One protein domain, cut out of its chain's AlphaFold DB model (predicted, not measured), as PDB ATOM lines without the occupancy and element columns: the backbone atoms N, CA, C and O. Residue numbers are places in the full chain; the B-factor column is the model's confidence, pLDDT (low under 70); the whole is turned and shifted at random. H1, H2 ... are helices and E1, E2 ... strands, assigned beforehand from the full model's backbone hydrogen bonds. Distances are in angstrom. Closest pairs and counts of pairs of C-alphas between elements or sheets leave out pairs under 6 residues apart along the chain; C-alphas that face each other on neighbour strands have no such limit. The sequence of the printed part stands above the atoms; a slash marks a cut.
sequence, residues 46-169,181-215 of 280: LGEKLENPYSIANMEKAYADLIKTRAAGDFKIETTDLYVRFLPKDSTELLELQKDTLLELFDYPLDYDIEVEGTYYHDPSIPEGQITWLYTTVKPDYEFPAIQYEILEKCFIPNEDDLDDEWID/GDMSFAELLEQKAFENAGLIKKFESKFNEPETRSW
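Overview. This is residues 46 to 169 and 181 to 215 of the 280 residues of an uncharacterized protein of Odoribacter splanchnicus (UniProt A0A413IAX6). An elongated model is built on a small, strongly twisted sheet of three strands, E4, E2 and E5, with H2 by one end of it and, by the other, H1 crossed by H3. H4 makes a corner with H3 and sticks out with its residues 202 to 207, while E1 and E3 form a separate two-stranded ribbon. The printed part has 159 residues, with five named strands and four named helices in the order E1 H1 E2 H2 E3 E4 E5 H3 H4; the large sheet runs E4 E2 E5, antiparallel, as is the pair E1 E3. The class is mixed, helices and strands, with under half of the residues in named elements. The whole is only just loose, close to compact, with a radius of gyration of the C-alphas of 18.3 A and spans of 56 by 37 by 22 A.

Along the chain. E2 is residues 81 to 87, 19.5 A long, with C-alpha 81 at (170.290, 190.835, 137.412). E4 is residues 134 to 138, and E5 is residues 148 to 155, 20.6 A long, bending by 50 degrees at residue 152. H1 is residues 56 to 66, 15.0 A, and H2 is residues 91 to 99. H3 is residues 185 to 196, 16.2 A, and H4 is residues 199 to 207, with C-alpha 207 at (152.920, 175.040, 123.113). E1 is residues 46 to 49, from C-alpha 46 at (155.937, 192.007, 118.546), and E3 is residues 112 to 116.

Arrangement. E2 is the inner strand. It is antiparallel to E5 at 158 degrees, with N 83 and O 153 2.9 A apart, and to E4 at 154 degrees, with N 84 and O 136 2.9 A apart. H2 only grazes this sheet, with residues 93 to 97. H1 only grazes it too, with residues 56 to 59; the closest C-alphas of H1 and E5 are those of Ile 56 and Cys 155, 5.2 A apart. H1 and H3 touch, closest at the C-alphas of Ala 62 and Ala 193, 5.2 A, and are only just about perpendicular at 73 degrees. H3 and H4 are close but not clearly touching, closest at the C-alphas of Phe 194 and Ile 200, 6.0 A. E1 and E3 are antiparallel at 153 degrees, with N 47 and O 113 2.8 A apart. E1 and E2 are apart. In H1, H2, H3 and H4 every O i to N i+4 pair is within hydrogen-bond range.

Size, cuts and confidence. The two C-alphas farthest apart, those of Gly 129 and Asp 169, are 58.1 A apart. Residues 170 to 180 are cut out, with 8.4 A between C-alphas 169 and 181. The links H1 to E2, H2 to E3 and E3 to E4 are long. Residues 202 to 210 stand free. Mean pLDDT of the printed part is 87.6; residues 160 to 169, 181 to 182 and 205 to 215 are under 70.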
ATOM      1  N   LEU A  46     156.176 192.105 117.113       96.44
ATOM      2  CA  LEU A  46     155.937 192.007 118.546       96.44
ATOM      3  C   LEU A  46     154.464 192.255 118.859       96.44
ATOM      4  O   LEU A  46     153.842 193.141 118.270       96.44
ATOM      5  N   GLY A  47     153.941 191.487 119.806       95.19
ATOM      6  CA  GLY A  47     152.592 191.623 120.331       95.19
ATOM      7  C   GLY A  47     152.538 192.447 121.605       95.19
ATOM      8  O   GLY A  47     153.191 193.480 121.757       95.19
ATOM      9  N   GLU A  48     151.726 191.983 122.552       95.06
ATOM     10  CA  GLU A  48     151.576 192.649 123.839       95.06
ATOM     11  C   GLU A  48     152.837 192.555 124.705       95.06
ATOM     12  O   GLU A  48     153.567 191.558 124.697       95.06
ATOM     13  N   LYS A  49     153.045 193.600 125.509       96.00
ATOM     14  CA  LYS A  49     154.046 193.595 126.568       96.00
ATOM     15  C   LYS A  49     153.676 192.543 127.616       96.00
ATOM     16  O   LYS A  49     152.545 192.519 128.102       96.00
ATOM     17  N   LEU A  50     154.630 191.694 127.970       95.69
ATOM     18  CA  LEU A  50     154.501 190.673 129.002       95.69
ATOM     19  C   LEU A  50     154.885 191.254 130.366       95.69
ATOM     20  O   LEU A  50     155.858 191.996 130.489       95.69
ATOM     21  N   GLU A  51     154.155 190.866 131.409       96.38
ATOM     22  CA  GLU A  51     154.580 191.139 132.782       96.38
ATOM     23  C   GLU A  51     155.822 190.297 133.095       96.38
ATOM     24  O   GLU A  51     155.808 189.073 132.933       96.38
ATOM     25  N   ASN A  52     156.904 190.937 133.543       97.12
ATOM     26  CA  ASN A  52     158.149 190.239 133.827       97.12
ATOM     27  C   ASN A  52     158.015 189.384 135.105       97.12
ATOM     28  O   ASN A  52     157.868 189.931 136.202       97.12
ATOM     29  N   PRO A  53     158.102 188.040 135.019       96.69
ATOM     30  CA  PRO A  53     158.033 187.180 136.195       96.69
ATOM     31  C   PRO A  53     159.224 187.387 137.135       96.69
ATOM     32  O   PRO A  53     159.116 187.104 138.320       96.69
ATOM     33  N   TYR A  54     160.343 187.902 136.627       97.50
ATOM     34  CA  TYR A  54     161.571 188.097 137.385       97.50
ATOM     35  C   TYR A  54     161.742 189.513 137.930       97.50
ATOM     36  O   TYR A  54     162.757 189.779 138.569       97.50
ATOM     37  N   SER A  55     160.797 190.432 137.710       98.25
ATOM     38  CA  SER A  55     160.892 191.762 138.314       98.25
ATOM     39  C   SER A  55     160.886 191.667 139.837       98.25
ATOM     40  O   SER A  55     160.162 190.852 140.413       98.25
ATOM     41  N   ILE A  56     161.663 192.524 140.510       97.75
ATOM     42  CA  ILE A  56     161.659 192.574 141.982       97.75
ATOM     43  C   ILE A  56     160.235 192.787 142.506       97.75
ATOM     44  O   ILE A  56     159.813 192.088 143.419       97.75
ATOM     45  N   ALA A  57     159.458 193.669 141.872       97.50
ATOM     46  CA  ALA A  57     158.082 193.939 142.273       97.50
ATOM     47  C   ALA A  57     157.182 192.690 142.206       97.50
ATOM     48  O   ALA A  57     156.402 192.433 143.127       97.50
ATOM     49  N   ASN A  58     157.281 191.890 141.137       97.88
ATOM     50  CA  ASN A  58     156.475 190.678 141.011       97.88
ATOM     51  C   ASN A  58     156.987 189.547 141.918       97.88
ATOM     52  O   ASN A  58     156.181 188.828 142.510       97.88
ATOM     53  N   MET A  59     158.304 189.431 142.100       97.06
ATOM     54  CA  MET A  59     158.901 188.482 143.042       97.06
ATOM     55  C   MET A  59     158.509 188.802 144.491       97.06
ATOM     56  O   MET A  59     158.082 187.911 145.218       97.06
ATOM     57  N   GLU A  60     158.537 190.065 144.913       96.50
ATOM     58  CA  GLU A  60     158.069 190.486 146.242       96.50
ATOM     59  C   GLU A  60     156.574 190.209 146.436       96.50
ATOM     60  O   GLU A  60     156.152 189.735 147.494       96.50
ATOM     61  N   LYS A  61     155.760 190.444 145.400       96.88
ATOM     62  CA  LYS A  61     154.336 190.089 145.408       96.88
ATOM     63  C   LYS A  61     154.139 188.579 145.570       96.88
ATOM     64  O   LYS A  61     153.315 188.153 146.379       96.88
ATOM     65  N   ALA A  62     154.891 187.770 144.827       95.69
ATOM     66  CA  ALA A  62     154.854 186.316 144.920       95.69
ATOM     67  C   ALA A  62     155.286 185.822 146.312       95.69
ATOM     68  O   ALA A  62     154.612 184.976 146.901       95.69
ATOM     69  N   TYR A  63     156.338 186.413 146.877       94.56
ATOM     70  CA  TYR A  63     156.813 186.140 148.231       94.56
ATOM     71  C   TYR A  63     155.739 186.439 149.274       94.56
ATOM     72  O   TYR A  63     155.393 185.568 150.071       94.56
ATOM     73  N   ALA A  64     155.143 187.634 149.227       94.69
ATOM     74  CA  ALA A  64     154.087 188.050 150.148       94.69
ATOM     75  C   ALA A  64     152.865 187.116 150.117       94.69
ATOM     76  O   ALA A  64     152.182 186.954 151.131       94.69
ATOM     77  N   ASP A  65     152.576 186.496 148.972       92.75
ATOM     78  CA  ASP A  65     151.523 185.492 148.855       92.75
ATOM     79  C   ASP A  65     151.932 184.128 149.419       92.75
ATOM     80  O   ASP A  65     151.119 183.487 150.087       92.75
ATOM     81  N   LEU A  66     153.175 183.693 149.197       90.94
ATOM     82  CA  LEU A  66     153.679 182.406 149.682       90.94
ATOM     83  C   LEU A  66     153.843 182.368 151.202       90.94
ATOM     84  O   LEU A  66     153.476 181.373 151.829       90.94
ATOM     85  N   ILE A  67     154.302 183.460 151.820       91.00
ATOM     86  CA  ILE A  67     154.517 183.504 153.276       91.00
ATOM     87  C   ILE A  67     153.226 183.434 154.103       91.00
ATOM     88  O   ILE A  67     153.268 183.251 155.317       91.00
ATOM     89  N   LYS A  68     152.057 183.573 153.462       90.56
ATOM     90  CA  LYS A  68     150.751 183.385 154.115       90.56
ATOM     91  C   LYS A  68     150.490 181.923 154.464       90.56
ATOM     92  O   LYS A  68     149.697 181.652 155.362       90.56
ATOM     93  N   THR A  69     151.097 180.995 153.726       83.56
ATOM     94  CA  THR A  69     150.836 179.555 153.840       83.56
ATOM     95  C   THR A  69     152.089 178.734 154.117       83.56
ATOM     96  O   THR A  69     151.958 177.573 154.495       83.56
ATOM     97  N   ARG A  70     153.288 179.304 153.950       81.00
ATOM     98  CA  ARG A  70     154.571 178.618 154.144       81.00
ATOM     99  C   ARG A  70     155.580 179.508 154.856       81.00
ATOM    100  O   ARG A  70     155.576 180.720 154.680       81.00
ATOM    101  N   ALA A  71     156.469 178.907 155.640       80.12
ATOM    102  CA  ALA A  71     157.625 179.624 156.159       80.12
ATOM    103  C   ALA A  71     158.625 179.878 155.020       80.12
ATOM    104  O   ALA A  71     158.878 178.988 154.213       80.12
ATOM    105  N   ALA A  72     159.182 181.086 154.960       77.44
ATOM    106  CA  ALA A  72     160.213 181.448 153.986       77.44
ATOM    107  C   ALA A  72     161.646 181.214 154.488       77.44
ATOM    108  O   ALA A  72     162.590 181.459 153.747       77.44
ATOM    109  N   GLY A  73     161.820 180.807 155.750       80.00
ATOM    110  CA  GLY A  73     163.140 180.780 156.379       80.00
ATOM    111  C   GLY A  73     163.815 182.154 156.322       80.00
ATOM    112  O   GLY A  73     163.161 183.179 156.528       80.00
ATOM    113  N   ASP A  74     165.108 182.157 156.000       80.56
ATOM    114  CA  ASP A  74     165.928 183.361 155.815       80.56
ATOM    115  C   ASP A  74     166.000 183.817 154.343       80.56
ATOM    116  O   ASP A  74     166.894 184.582 153.968       80.56
ATOM    117  N   PHE A  75     165.063 183.368 153.499       86.56
ATOM    118  CA  PHE A  75     165.050 183.688 152.075       86.56
ATOM    119  C   PHE A  75     164.943 185.199 151.827       86.56
ATOM    120  O   PHE A  75     164.059 185.880 152.356       86.56
ATOM    121  N   LYS A  76     165.822 185.728 150.970       88.56
ATOM    122  CA  LYS A  76     165.868 187.149 150.607       88.56
ATOM    123  C   LYS A  76     165.727 187.330 149.110       88.56
ATOM    124  O   LYS A  76     166.364 186.638 148.324       88.56
ATOM    125  N   ILE A  77     164.924 188.319 148.736       92.25
ATOM    126  CA  ILE A  77     164.848 188.804 147.362       92.25
ATOM    127  C   ILE A  77     165.826 189.966 147.243       92.25
ATOM    128  O   ILE A  77     165.638 191.015 147.857       92.25
ATOM    129  N   GLU A  78     166.872 189.768 146.451       94.19
ATOM    130  CA  GLU A  78     167.877 190.785 146.144       94.19
ATOM    131  C   GLU A  78     167.930 191.019 144.631       94.19
ATOM    132  O   GLU A  78     167.350 190.278 143.849       94.19
ATOM    133  N   THR A  79     168.580 192.086 144.169       96.94
ATOM    134  CA  THR A  79     168.774 192.247 142.719       96.94
ATOM    135  C   THR A  79     169.907 191.330 142.278       96.94
ATOM    136  O   THR A  79     171.049 191.570 142.655       96.94
ATOM    137  N   THR A  80     169.602 190.302 141.488       96.69
ATOM    138  CA  THR A  80     170.607 189.378 140.928       96.69
ATOM    139  C   THR A  80     171.012 189.758 139.515       96.69
ATOM    140  O   THR A  80     172.075 189.344 139.057       96.69
ATOM    141  N   ASP A  81     170.155 190.512 138.824       97.88
ATOM    142  CA  ASP A  81     170.290 190.835 137.412       97.88
ATOM    143  C   ASP A  81     169.601 192.173 137.088       97.88
ATOM    144  O   ASP A  81     168.640 192.589 137.744       97.88
ATOM    145  N   LEU A  82     170.088 192.855 136.055       98.62
ATOM    146  CA  LEU A  82     169.538 194.092 135.510       98.62
ATOM    147  C   LEU A  82     169.096 193.839 134.070       98.62
ATOM    148  O   LEU A  82     169.922 193.473 133.235       98.62
ATOM    149  N   TYR A  83     167.818 194.070 133.772       98.69
ATOM    150  CA  TYR A  83     167.333 194.100 132.395       98.69
ATOM    151  C   TYR A  83     167.652 195.468 131.796       98.69
ATOM    152  O   TYR A  83     167.216 196.501 132.316       98.69
ATOM    153  N   VAL A  84     168.450 195.483 130.731       98.75
ATOM    154  CA  VAL A  84     169.011 196.703 130.150       98.75
ATOM    155  C   VAL A  84     168.855 196.721 128.638       98.75
ATOM    156  O   VAL A  84     168.690 195.685 127.991       98.75
ATOM    157  N   ARG A  85     168.952 197.921 128.066       98.69
ATOM    158  CA  ARG A  85     169.098 198.106 126.625       98.69
ATOM    159  C   ARG A  85     170.174 199.128 126.294       98.69
ATOM    160  O   ARG A  85     170.351 200.094 127.032       98.69
ATOM    161  N   PHE A  86     170.845 198.926 125.171       98.75
ATOM    162  CA  PHE A  86     171.880 199.796 124.628       98.75
ATOM    163  C   PHE A  86     171.435 200.385 123.291       98.75
ATOM    164  O   PHE A  86     170.775 199.702 122.509       98.75
ATOM    165  N   LEU A  87     171.831 201.625 123.011       98.38
ATOM    166  CA  LEU A  87     171.651 202.266 121.709       98.38
ATOM    167  C   LEU A  87     173.008 202.733 121.174       98.38
ATOM    168  O   LEU A  87     173.412 203.868 121.434       98.38
ATOM    169  N   PRO A  88     173.739 201.869 120.450       98.25
ATOM    170  CA  PRO A  88     174.984 202.257 119.801       98.25
ATOM    171  C   PRO A  88     174.726 203.325 118.742       98.25
ATOM    172  O   PRO A  88     173.845 203.170 117.896       98.25
ATOM    173  N   LYS A  89     175.524 204.391 118.735       96.94
ATOM    174  CA  LYS A  89     175.378 205.459 117.732       96.94
ATOM    175  C   LYS A  89     175.995 205.102 116.377       96.94
ATOM    176  O   LYS A  89     175.650 205.707 115.364       96.94
ATOM    177  N   ASP A  90     176.951 204.171 116.362       97.12
ATOM    178  CA  ASP A  90     177.699 203.765 115.176       97.12
ATOM    179  C   ASP A  90     178.230 202.324 115.286       97.12
ATOM    180  O   ASP A  90     178.093 201.646 116.308       97.12
ATOM    181  N   SER A  91     178.837 201.839 114.200       96.00
ATOM    182  CA  SER A  91     179.372 200.478 114.117       96.00
ATOM    183  C   SER A  91     180.560 200.216 115.048       96.00
ATOM    184  O   SER A  91     180.848 199.056 115.332       96.00
ATOM    185  N   THR A  92     181.247 201.256 115.530       97.44
ATOM    186  CA  THR A  92     182.357 201.099 116.481       97.44
ATOM    187  C   THR A  92     181.810 200.755 117.858       97.44
ATOM    188  O   THR A  92     182.268 199.785 118.456       97.44
ATOM    189  N   GLU A  93     180.794 201.488 118.321       98.25
ATOM    190  CA  GLU A  93     180.101 201.185 119.581       98.25
ATOM    191  C   GLU A  93     179.378 199.834 119.520       98.25
ATOM    192  O   GLU A  93     179.421 199.058 120.472       98.25
ATOM    193  N   LEU A  94     178.766 199.500 118.379       97.31
ATOM    194  CA  LEU A  94     178.153 198.185 118.187       97.31
ATOM    195  C   LEU A  94     179.181 197.058 118.334       97.31
ATOM    196  O   LEU A  94     178.937 196.083 119.041       97.31
ATOM    197  N   LEU A  95     180.340 197.205 117.689       96.00
ATOM    198  CA  LEU A  95     181.417 196.226 117.766       96.00
ATOM    199  C   LEU A  95     182.008 196.127 119.180       96.00
ATOM    200  O   LEU A  95     182.466 195.056 119.568       96.00
ATOM    201  N   GLU A  96     182.029 197.222 119.943       97.25
ATOM    202  CA  GLU A  96     182.434 197.218 121.353       97.25
ATOM    203  C   GLU A  96     181.505 196.331 122.189       97.25
ATOM    204  O   GLU A  96     181.998 195.431 122.866       97.25
ATOM    205  N   LEU A  97     180.183 196.487 122.050       97.50
ATOM    206  CA  LEU A  97     179.214 195.618 122.731       97.50
ATOM    207  C   LEU A  97     179.314 194.158 122.272       97.50
ATOM    208  O   LEU A  97     179.250 193.252 123.091       97.50
ATOM    209  N   GLN A  98     179.488 193.909 120.971       94.75
ATOM    210  CA  GLN A  98     179.582 192.546 120.426       94.75
ATOM    211  C   GLN A  98     180.843 191.794 120.872       94.75
ATOM    212  O   GLN A  98     180.861 190.565 120.870       94.75
ATOM    213  N   LYS A  99     181.910 192.517 121.227       95.19
ATOM    214  CA  LYS A  99     183.145 191.928 121.761       95.19
ATOM    215  C   LYS A  99     183.040 191.570 123.238       95.19
ATOM    216  O   LYS A  99     183.875 190.799 123.714       95.19
ATOM    217  N   ASP A 100     182.068 192.126 123.951       96.06
ATOM    218  CA  ASP A 100     181.855 191.796 125.347       96.06
ATOM    219  C   ASP A 100     181.223 190.405 125.468       96.06
ATOM    220  O   ASP A 100     180.051 190.181 125.172       96.06
ATOM    221  N   THR A 101     182.024 189.447 125.929       92.38
ATOM    222  CA  THR A 101     181.604 188.051 126.091       92.38
ATOM    223  C   THR A 101     180.577 187.842 127.204       92.38
ATOM    224  O   THR A 101     180.019 186.750 127.302       92.38
ATOM    225  N   LEU A 102     180.351 188.842 128.063       94.06
ATOM    226  CA  LEU A 102     179.315 188.812 129.093       94.06
ATOM    227  C   LEU A 102     177.931 189.154 128.527       94.06
ATOM    228  O   LEU A 102     176.928 188.905 129.198       94.06
ATOM    229  N   LEU A 103     177.862 189.706 127.310       96.31
ATOM    230  CA  LEU A 103     176.616 190.131 126.691       96.31
ATOM    231  C   LEU A 103     176.083 189.094 125.700       96.31
ATOM    232  O   LEU A 103     176.781 188.610 124.811       96.31
ATOM    233  N   GLU A 104     174.782 188.833 125.798       96.75
ATOM    234  CA  GLU A 104     173.988 188.279 124.703       96.75
ATOM    235  C   GLU A 104     173.007 189.351 124.241       96.75
ATOM    236  O   GLU A 104     172.085 189.700 124.976       96.75
ATOM    237  N   LEU A 105     173.217 189.893 123.044       97.31
ATOM    238  CA  LEU A 105     172.446 191.024 122.532       97.31
ATOM    239  C   LEU A 105     171.269 190.541 121.679       97.31
ATOM    240  O   LEU A 105     171.441 189.790 120.714       97.31
ATOM    241  N   PHE A 106     170.078 191.021 122.013       97.62
ATOM    242  CA  PHE A 106     168.850 190.807 121.257       97.62
ATOM    243  C   PHE A 106     168.427 192.120 120.617       97.62
ATOM    244  O   PHE A 106     168.432 193.159 121.263       97.62
ATOM    245  N   ASP A 107     168.054 192.092 119.349       96.62
ATOM    246  CA  ASP A 107     167.583 193.260 118.606       96.62
ATOM    247  C   ASP A 107     166.118 193.611 118.901       96.62
ATOM    248  O   ASP A 107     165.636 194.634 118.430       96.62
ATOM    249  N   TYR A 108     165.430 192.811 119.721       97.38
ATOM    250  CA  TYR A 108     164.059 193.016 120.187       97.38
ATOM    251  C   TYR A 108     163.963 192.982 121.723       97.38
ATOM    252  O   TYR A 108     164.761 192.305 122.380       97.38
ATOM    253  N   PRO A 109     162.980 193.683 122.321       97.88
ATOM    254  CA  PRO A 109     162.714 193.617 123.750       97.88
ATOM    255  C   PRO A 109     162.277 192.212 124.169       97.88
ATOM    256  O   PRO A 109     161.408 191.586 123.563       97.88
ATOM    257  N   LEU A 110     162.871 191.736 125.256       97.44
ATOM    258  CA  LEU A 110     162.674 190.388 125.772       97.44
ATOM    259  C   LEU A 110     161.338 190.212 126.510       97.44
ATOM    260  O   LEU A 110     160.875 189.090 126.686       97.44
ATOM    261  N   ASP A 111     160.714 191.306 126.939       96.56
ATOM    262  CA  ASP A 111     159.463 191.383 127.698       96.56
ATOM    263  C   ASP A 111     158.229 191.615 126.811       96.56
ATOM    264  O   ASP A 111     157.247 192.208 127.248       96.56
ATOM    265  N   TYR A 112     158.258 191.143 125.564       96.19
ATOM    266  CA  TYR A 112     157.137 191.207 124.623       96.19
ATOM    267  C   TYR A 112     156.813 189.823 124.062       96.19
ATOM    268  O   TYR A 112     157.679 188.955 123.949       96.19
ATOM    269  N   ASP A 113     155.545 189.603 123.717       93.06
ATOM    270  CA  ASP A 113     155.170 188.428 122.937       93.06
ATOM    271  C   ASP A 113     155.681 188.559 121.499       93.06
ATOM    272  O   ASP A 113     155.721 189.653 120.939       93.06
ATOM    273  N   ILE A 114     156.018 187.428 120.888       92.75
ATOM    274  CA  ILE A 114     156.362 187.345 119.468       92.75
ATOM    275  C   ILE A 114     155.127 186.789 118.759       92.75
ATOM    276  O   ILE A 114     154.784 185.611 118.928       92.75
ATOM    277  N   GLU A 115     154.430 187.661 118.024       92.44
ATOM    278  CA  GLU A 115     153.225 187.318 117.259       92.44
ATOM    279  C   GLU A 115     153.579 186.698 115.912       92.44
ATOM    280  O   GLU A 115     152.949 185.730 115.483       92.44
ATOM    281  N   VAL A 116     154.601 187.250 115.253       92.75
ATOM    282  CA  VAL A 116     155.123 186.744 113.986       92.75
ATOM    283  C   VAL A 116     156.632 186.619 114.109       92.75
ATOM    284  O   VAL A 116     157.321 187.607 114.368       92.75
ATOM    285  N   GLU A 117     157.126 185.396 113.920       91.75
ATOM    286  CA  GLU A 117     158.560 185.114 113.849       91.75
ATOM    287  C   GLU A 117     159.203 185.909 112.705       91.75
ATOM    288  O   GLU A 117     158.576 186.170 111.674       91.75
ATOM    289  N   GLY A 118     160.468 186.271 112.869       91.88
ATOM    290  CA  GLY A 118     161.243 186.980 111.859       91.88
ATOM    291  C   GLY A 118     162.737 186.813 112.100       91.88
ATOM    292  O   GLY A 118     163.156 186.262 113.118       91.88
ATOM    293  N   THR A 119     163.538 187.292 111.156       89.81
ATOM    294  CA  THR A 119     165.005 187.203 111.203       89.81
ATOM    295  C   THR A 119     165.654 188.403 111.886       89.81
ATOM    296  O   THR A 119     166.812 188.313 112.287       89.81
ATOM    297  N   TYR A 120     164.916 189.505 112.036       92.81
ATOM    298  CA  TYR A 120     165.346 190.702 112.755       92.81
ATOM    299  C   TYR A 120     164.150 191.501 113.282       92.81
ATOM    300  O   TYR A 120     163.037 191.379 112.767       92.81
ATOM    301  N   TYR A 121     164.383 192.377 114.252       95.44
ATOM    302  CA  TYR A 121     163.461 193.433 114.665       95.44
ATOM    303  C   TYR A 121     164.131 194.802 114.527       95.44
ATOM    304  O   TYR A 121     165.340 194.947 114.685       95.44
ATOM    305  N   HIS A 122     163.331 195.829 114.249       96.00
ATOM    306  CA  HIS A 122     163.778 197.218 114.225       96.00
ATOM    307  C   HIS A 122     162.774 198.078 114.983       96.00
ATOM    308  O   HIS A 122     161.585 198.069 114.660       96.00
ATOM    309  N   ASP A 123     163.237 198.808 115.996       95.62
ATOM    310  CA  ASP A 123     162.356 199.648 116.803       95.62
ATOM    311  C   ASP A 123     161.714 200.740 115.921       95.62
ATOM    312  O   ASP A 123     162.438 201.537 115.318       95.62
ATOM    313  N   PRO A 124     160.370 200.835 115.845       94.56
ATOM    314  CA  PRO A 124     159.692 201.807 114.987       94.56
ATOM    315  C   PRO A 124     159.989 203.275 115.320       94.56
ATOM    316  O   PRO A 124     159.720 204.156 114.502       94.56
ATOM    317  N   SER A 125     160.492 203.563 116.525       94.94
ATOM    318  CA  SER A 125     160.912 204.909 116.924       94.94
ATOM    319  C   SER A 125     162.286 205.303 116.373       94.94
ATOM    320  O   SER A 125     162.628 206.489 116.385       94.94
ATOM    321  N   ILE A 126     163.058 204.339 115.862       95.88
ATOM    322  CA  ILE A 126     164.385 204.547 115.286       95.88
ATOM    323  C   ILE A 126     164.264 204.614 113.756       95.88
ATOM    324  O   ILE A 126     163.654 203.734 113.148       95.88
ATOM    325  N   PRO A 127     164.852 205.621 113.083       95.12
ATOM    326  CA  PRO A 127     164.847 205.680 111.626       95.12
ATOM    327  C   PRO A 127     165.477 204.440 110.979       95.12
ATOM    328  O   PRO A 127     166.474 203.908 111.466       95.12
ATOM    329  N   GLU A 128     164.922 204.012 109.847       91.38
ATOM    330  CA  GLU A 128     165.457 202.894 109.066       91.38
ATOM    331  C   GLU A 128     166.926 203.140 108.669       91.38
ATOM    332  O   GLU A 128     167.328 204.263 108.349       91.38
ATOM    333  N   GLY A 129     167.740 202.082 108.710       89.81
ATOM    334  CA  GLY A 129     169.173 202.140 108.407       89.81
ATOM    335  C   GLY A 129     170.063 202.602 109.568       89.81
ATOM    336  O   GLY A 129     171.283 202.630 109.407       89.81
ATOM    337  N   GLN A 130     169.488 202.944 110.724       95.12
ATOM    338  CA  GLN A 130     170.233 203.139 111.971       95.12
ATOM    339  C   GLN A 130     170.257 201.856 112.807       95.12
ATOM    340  O   GLN A 130     169.459 200.945 112.595       95.12
ATOM    341  N   ILE A 131     171.183 201.787 113.763       96.19
ATOM    342  CA  ILE A 131     171.275 200.669 114.706       96.19
ATOM    343  C   ILE A 131     170.087 200.758 115.675       96.19
ATOM    344  O   ILE A 131     169.834 201.815 116.251       96.19
ATOM    345  N   THR A 132     169.346 199.657 115.819       97.31
ATOM    346  CA  THR A 132     168.206 199.552 116.743       97.31
ATOM    347  C   THR A 132     168.666 199.420 118.204       97.31
ATOM    348  O   THR A 132     169.854 199.258 118.491       97.31
ATOM    349  N   TRP A 133     167.724 199.463 119.144       98.38
ATOM    350  CA  TRP A 133     167.983 199.097 120.536       98.38
ATOM    351  C   TRP A 133     168.422 197.636 120.658       98.38
ATOM    352  O   TRP A 133     167.812 196.751 120.064       98.38
ATOM    353  N   LEU A 134     169.437 197.391 121.486       98.50
ATOM    354  CA  LEU A 134     169.931 196.056 121.803       98.50
ATOM    355  C   LEU A 134     169.664 195.730 123.265       98.50
ATOM    356  O   LEU A 134     170.154 196.415 124.157       98.50
ATOM    357  N   TYR A 135     168.892 194.683 123.505       98.69
ATOM    358  CA  TYR A 135     168.383 194.270 124.803       98.69
ATOM    359  C   TYR A 135     169.198 193.109 125.353       98.69
ATOM    360  O   TYR A 135     169.637 192.237 124.603       98.69
ATOM    361  N   THR A 136     169.398 193.088 126.668       98.44
ATOM    362  CA  THR A 136     170.068 191.985 127.360       98.44
ATOM    363  C   THR A 136     169.847 192.065 128.871       98.44
ATOM    364  O   THR A 136     169.223 192.996 129.381       98.44
ATOM    365  N   THR A 137     170.389 191.089 129.590       98.19
ATOM    366  CA  THR A 137     170.374 191.027 131.051       98.19
ATOM    367  C   THR A 137     171.809 190.889 131.546       98.19
ATOM    368  O   THR A 137     172.527 190.015 131.065       98.19
ATOM    369  N   VAL A 138     172.219 191.739 132.487       97.94
ATOM    370  CA  VAL A 138     173.588 191.782 133.039       97.94
ATOM    371  C   VAL A 138     173.585 191.680 134.561       97.94
ATOM    372  O   VAL A 138     172.561 191.918 135.202       97.94
ATOM    373  N   LYS A 139     174.735 191.360 135.164       97.25
ATOM    374  CA  LYS A 139     174.876 191.350 136.626       97.25
ATOM    375  C   LYS A 139     174.877 192.771 137.221       97.25
ATOM    376  O   LYS A 139     175.205 193.722 136.516       97.25
ATOM    377  N   PRO A 140     174.488 192.955 138.501       96.88
ATOM    378  CA  PRO A 140     174.374 194.279 139.120       96.88
ATOM    379  C   PRO A 140     175.691 195.056 139.188       96.88
ATOM    380  O   PRO A 140     175.671 196.282 139.267       96.88
ATOM    381  N   ASP A 141     176.815 194.343 139.183       96.62
ATOM    382  CA  ASP A 141     178.183 194.858 139.184       96.62
ATOM    383  C   ASP A 141     178.783 194.997 137.774       96.62
ATOM    384  O   ASP A 141     179.966 195.304 137.644       96.62
ATOM    385  N   TYR A 142     177.982 194.808 136.720       97.94
ATOM    386  CA  TYR A 142     178.418 194.993 135.339       97.94
ATOM    387  C   TYR A 142     178.898 196.431 135.085       97.94
ATOM    388  O   TYR A 142     178.187 197.409 135.344       97.94
ATOM    389  N   GLU A 143     180.109 196.558 134.545       97.31
ATOM    390  CA  GLU A 143     180.713 197.844 134.201       97.31
ATOM    391  C   GLU A 143     180.223 198.308 132.823       97.31
ATOM    392  O   GLU A 143     180.677 197.836 131.783       97.31
ATOM    393  N   PHE A 144     179.278 199.251 132.805       97.50
ATOM    394  CA  PHE A 144     178.718 199.768 131.556       97.50
ATOM    395  C   PHE A 144     179.761 200.557 130.741       97.50
ATOM    396  O   PHE A 144     180.399 201.465 131.289       97.50
ATOM    397  N   PRO A 145     179.900 200.284 129.428       96.31
ATOM    398  CA  PRO A 145     180.753 201.080 128.549       96.31
ATOM    399  C   PRO A 145     180.180 202.489 128.352       96.31
ATOM    400  O   PRO A 145     179.027 202.774 128.685       96.31
ATOM    401  N   ALA A 146     180.968 203.386 127.752       97.25
ATOM    402  CA  ALA A 146     180.560 204.763 127.448       97.25
ATOM    403  C   ALA A 146     179.618 204.855 126.224       97.25
ATOM    404  O   ALA A 146     179.801 205.700 125.348       97.25
ATOM    405  N   ILE A 147     178.616 203.977 126.176       98.06
ATOM    406  CA  ILE A 147     177.592 203.841 125.134       98.06
ATOM    407  C   ILE A 147     176.246 204.215 125.756       98.06
ATOM    408  O   ILE A 147     176.046 204.023 126.953       98.06
ATOM    409  N   GLN A 148     175.307 204.766 124.986       98.38
ATOM    410  CA  GLN A 148     173.974 205.061 125.515       98.38
ATOM    411  C   GLN A 148     173.297 203.769 125.995       98.38
ATOM    412  O   GLN A 148     173.167 202.814 125.230       98.38
ATOM    413  N   TYR A 149     172.834 203.755 127.246       98.56
ATOM    414  CA  TYR A 149     172.124 202.622 127.829       98.56
ATOM    415  C   TYR A 149     171.000 203.068 128.761       98.56
ATOM    416  O   TYR A 149     170.997 204.184 129.283       98.56
ATOM    417  N   GLU A 150     170.058 202.161 128.996       98.62
ATOM    418  CA  GLU A 150     168.973 202.326 129.955       98.62
ATOM    419  C   GLU A 150     168.801 201.044 130.771       98.62
ATOM    420  O   GLU A 150     168.773 199.945 130.217       98.62
ATOM    421  N   ILE A 151     168.657 201.191 132.091       98.62
ATOM    422  CA  ILE A 151     168.222 200.102 132.970       98.62
ATOM    423  C   ILE A 151     166.698 200.115 132.975       98.62
ATOM    424  O   ILE A 151     166.085 201.050 133.491       98.62
ATOM    425  N   LEU A 152     166.103 199.084 132.385       98.44
ATOM    426  CA  LEU A 152     164.658 198.942 132.246       98.44
ATOM    427  C   LEU A 152     164.039 198.422 133.537       98.44
ATOM    428  O   LEU A 152     162.995 198.909 133.965       98.44
ATOM    429  N   GLU A 153     164.688 197.442 134.169       98.38
ATOM    430  CA  GLU A 153     164.152 196.803 135.362       98.38
ATOM    431  C   GLU A 153     165.237 196.116 136.201       98.38
ATOM    432  O   GLU A 153     166.231 195.610 135.678       98.38
ATOM    433  N   LYS A 154     165.033 196.085 137.523       98.56
ATOM    434  CA  LYS A 154     165.803 195.237 138.439       98.56
ATOM    435  C   LYS A 154     165.115 193.886 138.558       98.56
ATOM    436  O   LYS A 154     163.905 193.835 138.805       98.56
ATOM    437  N   CYS A 155     165.888 192.815 138.451       98.25
ATOM    438  CA  CYS A 155     165.366 191.461 138.447       98.25
ATOM    439  C   CYS A 155     165.982 190.602 139.556       98.25
ATOM    440  O   CYS A 155     167.141 190.777 139.939       98.25
ATOM    441  N   PHE A 156     165.184 189.657 140.045       97.06
ATOM    442  CA  PHE A 156     165.638 188.502 140.806       97.06
ATOM    443  C   PHE A 156     165.389 187.265 139.943       97.06
ATOM    444  O   PHE A 156     164.249 186.843 139.760       97.06
ATOM    445  N   ILE A 157     166.452 186.715 139.368       94.56
ATOM    446  CA  ILE A 157     166.447 185.473 138.602       94.56
ATOM    447  C   ILE A 157     167.137 184.428 139.485       94.56
ATOM    448  O   ILE A 157     168.352 184.505 139.649       94.56
ATOM    449  N   PRO A 158     166.397 183.460 140.060       87.25
ATOM    450  CA  PRO A 158     167.003 182.455 140.927       87.25
ATOM    451  C   PRO A 158     168.087 181.680 140.175       87.25
ATOM    452  O   PRO A 158     167.819 181.156 139.081       87.25
ATOM    453  N   ASN A 159     169.286 181.601 140.755       75.25
ATOM    454  CA  ASN A 159     170.388 180.841 140.180       75.25
ATOM    455  C   ASN A 159     170.088 179.339 140.257       75.25
ATOM    456  O   ASN A 159     169.137 178.909 140.908       75.25
ATOM    457  N   GLU A 160     170.875 178.527 139.549       69.69
ATOM    458  CA  GLU A 160     170.754 177.067 139.653       69.69
ATOM    459  C   GLU A 160     171.212 176.557 141.027       69.69
ATOM    460  O   GLU A 160     170.610 175.617 141.531       69.69
ATOM    461  N   ASP A 161     172.199 177.216 141.643       58.91
ATOM    462  CA  ASP A 161     172.733 176.851 142.963       58.91
ATOM    463  C   ASP A 161     171.733 177.164 144.098       58.91
ATOM    464  O   ASP A 161     171.638 176.408 145.058       58.91
ATOM    465  N   ASP A 162     170.884 178.192 143.933       54.50
ATOM    466  CA  ASP A 162     169.803 178.558 144.876       54.50
ATOM    467  C   ASP A 162     168.678 177.492 144.960       54.50
ATOM    468  O   ASP A 162     167.637 177.704 145.589       54.50
ATOM    469  N   LEU A 163     168.828 176.370 144.248       55.91
ATOM    470  CA  LEU A 163     167.850 175.283 144.139       55.91
ATOM    471  C   LEU A 163     168.320 173.986 144.792       55.91
ATOM    472  O   LEU A 163     167.487 173.106 145.011       55.91
ATOM    473  N   ASP A 164     169.620 173.864 145.062       49.69
ATOM    474  CA  ASP A 164     170.223 172.653 145.623       49.69
ATOM    475  C   ASP A 164     170.363 172.737 147.159       49.69
ATOM    476  O   ASP A 164     170.522 171.707 147.820       49.69
ATOM    477  N   ASP A 165     170.212 173.937 147.731       41.34
ATOM    478  CA  ASP A 165     170.288 174.199 149.165       41.34
ATOM    479  C   ASP A 165     168.886 174.457 149.759       41.34
ATOM    480  O   ASP A 165     168.105 175.259 149.258       41.34
ATOM    481  N   GLU A 166     168.591 173.779 150.871       46.59
ATOM    482  CA  GLU A 166     167.358 173.833 151.681       46.59
ATOM    483  C   GLU A 166     166.184 172.945 151.230       46.59
ATOM    484  O   GLU A 166     165.167 173.368 150.673       46.59
ATOM    485  N   TRP A 167     166.293 171.673 151.621       45.59
ATOM    486  CA  TRP A 167     165.150 170.790 151.848       45.59
ATOM    487  C   TRP A 167     164.265 171.409 152.946       45.59
ATOM    488  O   TRP A 167     164.659 171.452 154.113       45.59
ATOM    489  N   ILE A 168     163.090 171.927 152.585       46.44
ATOM    490  CA  ILE A 168     162.100 172.379 153.569       46.44
ATOM    491  C   ILE A 168     161.301 171.148 154.002       46.44
ATOM    492  O   ILE A 168     160.424 170.693 153.276       46.44
ATOM    493  N   ASP A 169     161.616 170.620 155.185       43.16
ATOM    494  CA  ASP A 169     160.762 169.668 155.901       43.16
ATOM    495  C   ASP A 169     159.442 170.377 156.252       43.16
ATOM    496  O   ASP A 169     159.403 171.244 157.130       43.16
ATOM    497  N   GLY A 181     155.525 168.563 147.692       44.78
ATOM    498  CA  GLY A 181     156.531 168.490 148.766       44.78
ATOM    499  C   GLY A 181     158.005 168.594 148.335       44.78
ATOM    500  O   GLY A 181     158.855 168.826 149.177       44.78
ATOM    501  N   ASP A 182     158.321 168.498 147.037       60.25
ATOM    502  CA  ASP A 182     159.718 168.395 146.555       60.25
ATOM    503  C   ASP A 182     160.300 169.692 145.944       60.25
ATOM    504  O   ASP A 182     161.266 169.614 145.184       60.25
ATOM    505  N   MET A 183     159.694 170.868 146.150       70.44
ATOM    506  CA  MET A 183     160.171 172.123 145.533       70.44
ATOM    507  C   MET A 183     160.819 173.057 146.550       70.44
ATOM    508  O   MET A 183     160.231 173.320 147.601       70.44
ATOM    509  N   SER A 184     161.978 173.625 146.201       80.75
ATOM    510  CA  SER A 184     162.616 174.658 147.028       80.75
ATOM    511  C   SER A 184     161.749 175.922 147.091       80.75
ATOM    512  O   SER A 184     160.896 176.170 146.226       80.75
ATOM    513  N   PHE A 185     161.967 176.771 148.100       85.44
ATOM    514  CA  PHE A 185     161.232 178.035 148.198       85.44
ATOM    515  C   PHE A 185     161.454 178.921 146.959       85.44
ATOM    516  O   PHE A 185     160.508 179.543 146.477       85.44
ATOM    517  N   ALA A 186     162.662 178.916 146.385       87.19
ATOM    518  CA  ALA A 186     162.979 179.636 145.151       87.19
ATOM    519  C   ALA A 186     162.177 179.124 143.939       87.19
ATOM    520  O   ALA A 186     161.737 179.917 143.100       87.19
ATOM    521  N   GLU A 187     161.959 177.808 143.835       86.12
ATOM    522  CA  GLU A 187     161.127 177.223 142.776       86.12
ATOM    523  C   GLU A 187     159.654 177.600 142.933       86.12
ATOM    524  O   GLU A 187     158.995 177.955 141.950       86.12
ATOM    525  N   LEU A 188     159.147 177.568 144.167       87.44
ATOM    526  CA  LEU A 188     157.791 177.997 144.497       87.44
ATOM    527  C   LEU A 188     157.581 179.483 144.211       87.44
ATOM    528  O   LEU A 188     156.548 179.864 143.657       87.44
ATOM    529  N   LEU A 189     158.565 180.308 144.571       91.81
ATOM    530  CA  LEU A 189     158.564 181.742 144.329       91.81
ATOM    531  C   LEU A 189     158.488 182.048 142.840       91.81
ATOM    532  O   LEU A 189     157.594 182.776 142.409       91.81
ATOM    533  N   GLU A 190     159.371 181.440 142.046       91.56
ATOM    534  CA  GLU A 190     159.354 181.608 140.599       91.56
ATOM    535  C   GLU A 190     158.017 181.134 140.017       91.56
ATOM    536  O   GLU A 190     157.393 181.868 139.255       91.56
ATOM    537  N   GLN A 191     157.521 179.953 140.404       89.88
ATOM    538  CA  GLN A 191     156.214 179.479 139.945       89.88
ATOM    539  C   GLN A 191     155.117 180.512 140.225       89.88
ATOM    540  O   GLN A 191     154.354 180.862 139.322       89.88
ATOM    541  N   LYS A 192     155.061 181.034 141.454       91.69
ATOM    542  CA  LYS A 192     154.052 182.014 141.845       91.69
ATOM    543  C   LYS A 192     154.188 183.326 141.070       91.69
ATOM    544  O   LYS A 192     153.177 183.934 140.719       91.69
ATOM    545  N   ALA A 193     155.408 183.749 140.749       95.19
ATOM    546  CA  ALA A 193     155.649 184.944 139.952       95.19
ATOM    547  C   ALA A 193     155.180 184.781 138.493       95.19
ATOM    548  O   ALA A 193     154.546 185.687 137.947       95.19
ATOM    549  N   PHE A 194     155.385 183.607 137.883       93.62
ATOM    550  CA  PHE A 194     154.829 183.287 136.559       93.62
ATOM    551  C   PHE A 194     153.293 183.206 136.566       93.62
ATOM    552  O   PHE A 194     152.654 183.628 135.599       93.62
ATOM    553  N   GLU A 195     152.687 182.684 137.638       92.06
ATOM    554  CA  GLU A 195     151.229 182.699 137.825       92.06
ATOM    555  C   GLU A 195     150.696 184.134 137.919       92.06
ATOM    556  O   GLU A 195     149.736 184.484 137.232       92.06
ATOM    557  N   ASN A 196     151.339 184.976 138.734       94.06
ATOM    558  CA  ASN A 196     150.982 186.384 138.912       94.06
ATOM    559  C   ASN A 196     151.112 187.191 137.615       94.06
ATOM    560  O   ASN A 196     150.304 188.090 137.385       94.06
ATOM    561  N   ALA A 197     152.091 186.845 136.776       94.00
ATOM    562  CA  ALA A 197     152.297 187.423 135.452       94.00
ATOM    563  C   ALA A 197     151.323 186.878 134.386       94.00
ATOM    564  O   ALA A 197     151.338 187.329 133.244       94.00
ATOM    565  N   GLY A 198     150.486 185.884 134.716       91.81
ATOM    566  CA  GLY A 198     149.545 185.270 133.773       91.81
ATOM    567  C   GLY A 198     150.205 184.431 132.671       91.81
ATOM    568  O   GLY A 198     149.528 184.000 131.736       91.81
ATOM    569  N   LEU A 199     151.510 184.160 132.773       89.50
ATOM    570  CA  LEU A 199     152.288 183.529 131.705       89.50
ATOM    571  C   LEU A 199     152.093 182.013 131.639       89.50
ATOM    572  O   LEU A 199     152.167 181.447 130.552       89.50
ATOM    573  N   ILE A 200     151.785 181.361 132.765       83.56
ATOM    574  CA  ILE A 200     151.535 179.909 132.831       83.56
ATOM    575  C   ILE A 200     150.493 179.498 131.781       83.56
ATOM    576  O   ILE A 200     150.808 178.767 130.845       83.56
ATOM    577  N   LYS A 201     149.296 180.091 131.862       78.38
ATOM    578  CA  LYS A 201     148.174 179.812 130.952       78.38
ATOM    579  C   LYS A 201     148.463 180.211 129.508       78.38
ATOM    580  O   LYS A 201     148.062 179.522 128.572       78.38
ATOM    581  N   LYS A 202     149.155 181.340 129.321       80.31
ATOM    582  CA  LYS A 202     149.483 181.859 127.991       80.31
ATOM    583  C   LYS A 202     150.368 180.867 127.230       80.31
ATOM    584  O   LYS A 202     150.032 180.474 126.114       80.31
ATOM    585  N   PHE A 203     151.447 180.402 127.852       73.50
ATOM    586  CA  PHE A 203     152.399 179.496 127.210       73.50
ATOM    587  C   PHE A 203     151.927 178.034 127.151       73.50
ATOM    588  O   PHE A 203     152.236 177.357 126.173       73.50
ATOM    589  N   GLU A 204     151.102 177.579 128.103       70.31
ATOM    590  CA  GLU A 204     150.321 176.327 128.011       70.31
ATOM    591  C   GLU A 204     149.589 176.230 126.663       70.31
ATOM    592  O   GLU A 204     149.729 175.251 125.925       70.31
ATOM    593  N   SER A 205     148.854 177.293 126.316       65.62
ATOM    594  CA  SER A 205     148.052 177.349 125.093       65.62
ATOM    595  C   SER A 205     148.904 177.446 123.822       65.62
ATOM    596  O   SER A 205     148.549 176.856 122.801       65.62
ATOM    597  N   LYS A 206     150.053 178.138 123.890       65.44
ATOM    598  CA  LYS A 206     150.965 178.351 122.752       65.44
ATOM    599  C   LYS A 206     151.729 177.078 122.369       65.44
ATOM    600  O   LYS A 206     151.970 176.855 121.185       65.44
ATOM    601  N   PHE A 207     152.075 176.225 123.337       59.19
ATOM    602  CA  PHE A 207     152.920 175.040 123.113       59.19
ATOM    603  C   PHE A 207     152.189 173.690 123.171       59.19
ATOM    604  O   PHE A 207     152.832 172.651 123.014       59.19
ATOM    605  N   ASN A 208     150.860 173.682 123.344       57.06
ATOM    606  CA  ASN A 208     150.036 172.466 123.406       57.06
ATOM    607  C   ASN A 208     150.563 171.442 124.441       57.06
ATOM    608  O   ASN A 208     150.546 170.229 124.203       57.06
ATOM    609  N   GLU A 209     151.088 171.926 125.575       53.66
ATOM    610  CA  GLU A 209     151.561 171.064 126.661       53.66
ATOM    611  C   GLU A 209     150.374 170.612 127.542       53.66
ATOM    612  O   GLU A 209     149.522 171.429 127.886       53.66
ATOM    613  N   PRO A 210     150.279 169.320 127.918       47.78
ATOM    614  CA  PRO A 210     149.164 168.819 128.724       47.78
ATOM    615  C   PRO A 210     149.181 169.365 130.163       47.78
ATOM    616  O   PRO A 210     150.234 169.380 130.803       47.78
ATOM    617  N   GLU A 211     147.985 169.661 130.695       45.72
ATOM    618  CA  GLU A 211     147.676 170.249 132.024       45.72
ATOM    619  C   GLU A 211     148.322 169.548 133.243       45.72
ATOM    620  O   GLU A 211     148.287 170.052 134.361       45.72
ATOM    621  N   THR A 212     148.892 168.354 133.062       42.16
ATOM    622  CA  THR A 212     149.366 167.475 134.145       42.16
ATOM    623  C   THR A 212     150.883 167.318 134.203       42.16
ATOM    624  O   THR A 212     151.404 166.640 135.101       42.16
ATOM    625  N   ARG A 213     151.631 167.927 133.271       45.03
ATOM    626  CA  ARG A 213     153.092 167.930 133.352       45.03
ATOM    627  C   ARG A 213     153.502 168.817 134.513       45.03
ATOM    628  O   ARG A 213     153.216 170.005 134.526       45.03
ATOM    629  N   SER A 214     154.175 168.202 135.485       49.47
ATOM    630  CA  SER A 214     154.880 168.898 136.554       49.47
ATOM    631  C   SER A 214     155.626 170.068 135.925       49.47
ATOM    632  O   SER A 214     156.552 169.867 135.135       49.47
ATOM    633  N   TRP A 215     155.144 171.274 136.217       62.12
ATOM    634  CA  TRP A 215     155.842 172.518 135.974       62.12
ATOM    635  C   TRP A 215     157.078 172.403 136.862       62.12
ATOM    636  O   TRP A 215     157.046 172.732 138.040       62.12
TER     637      TRP A 215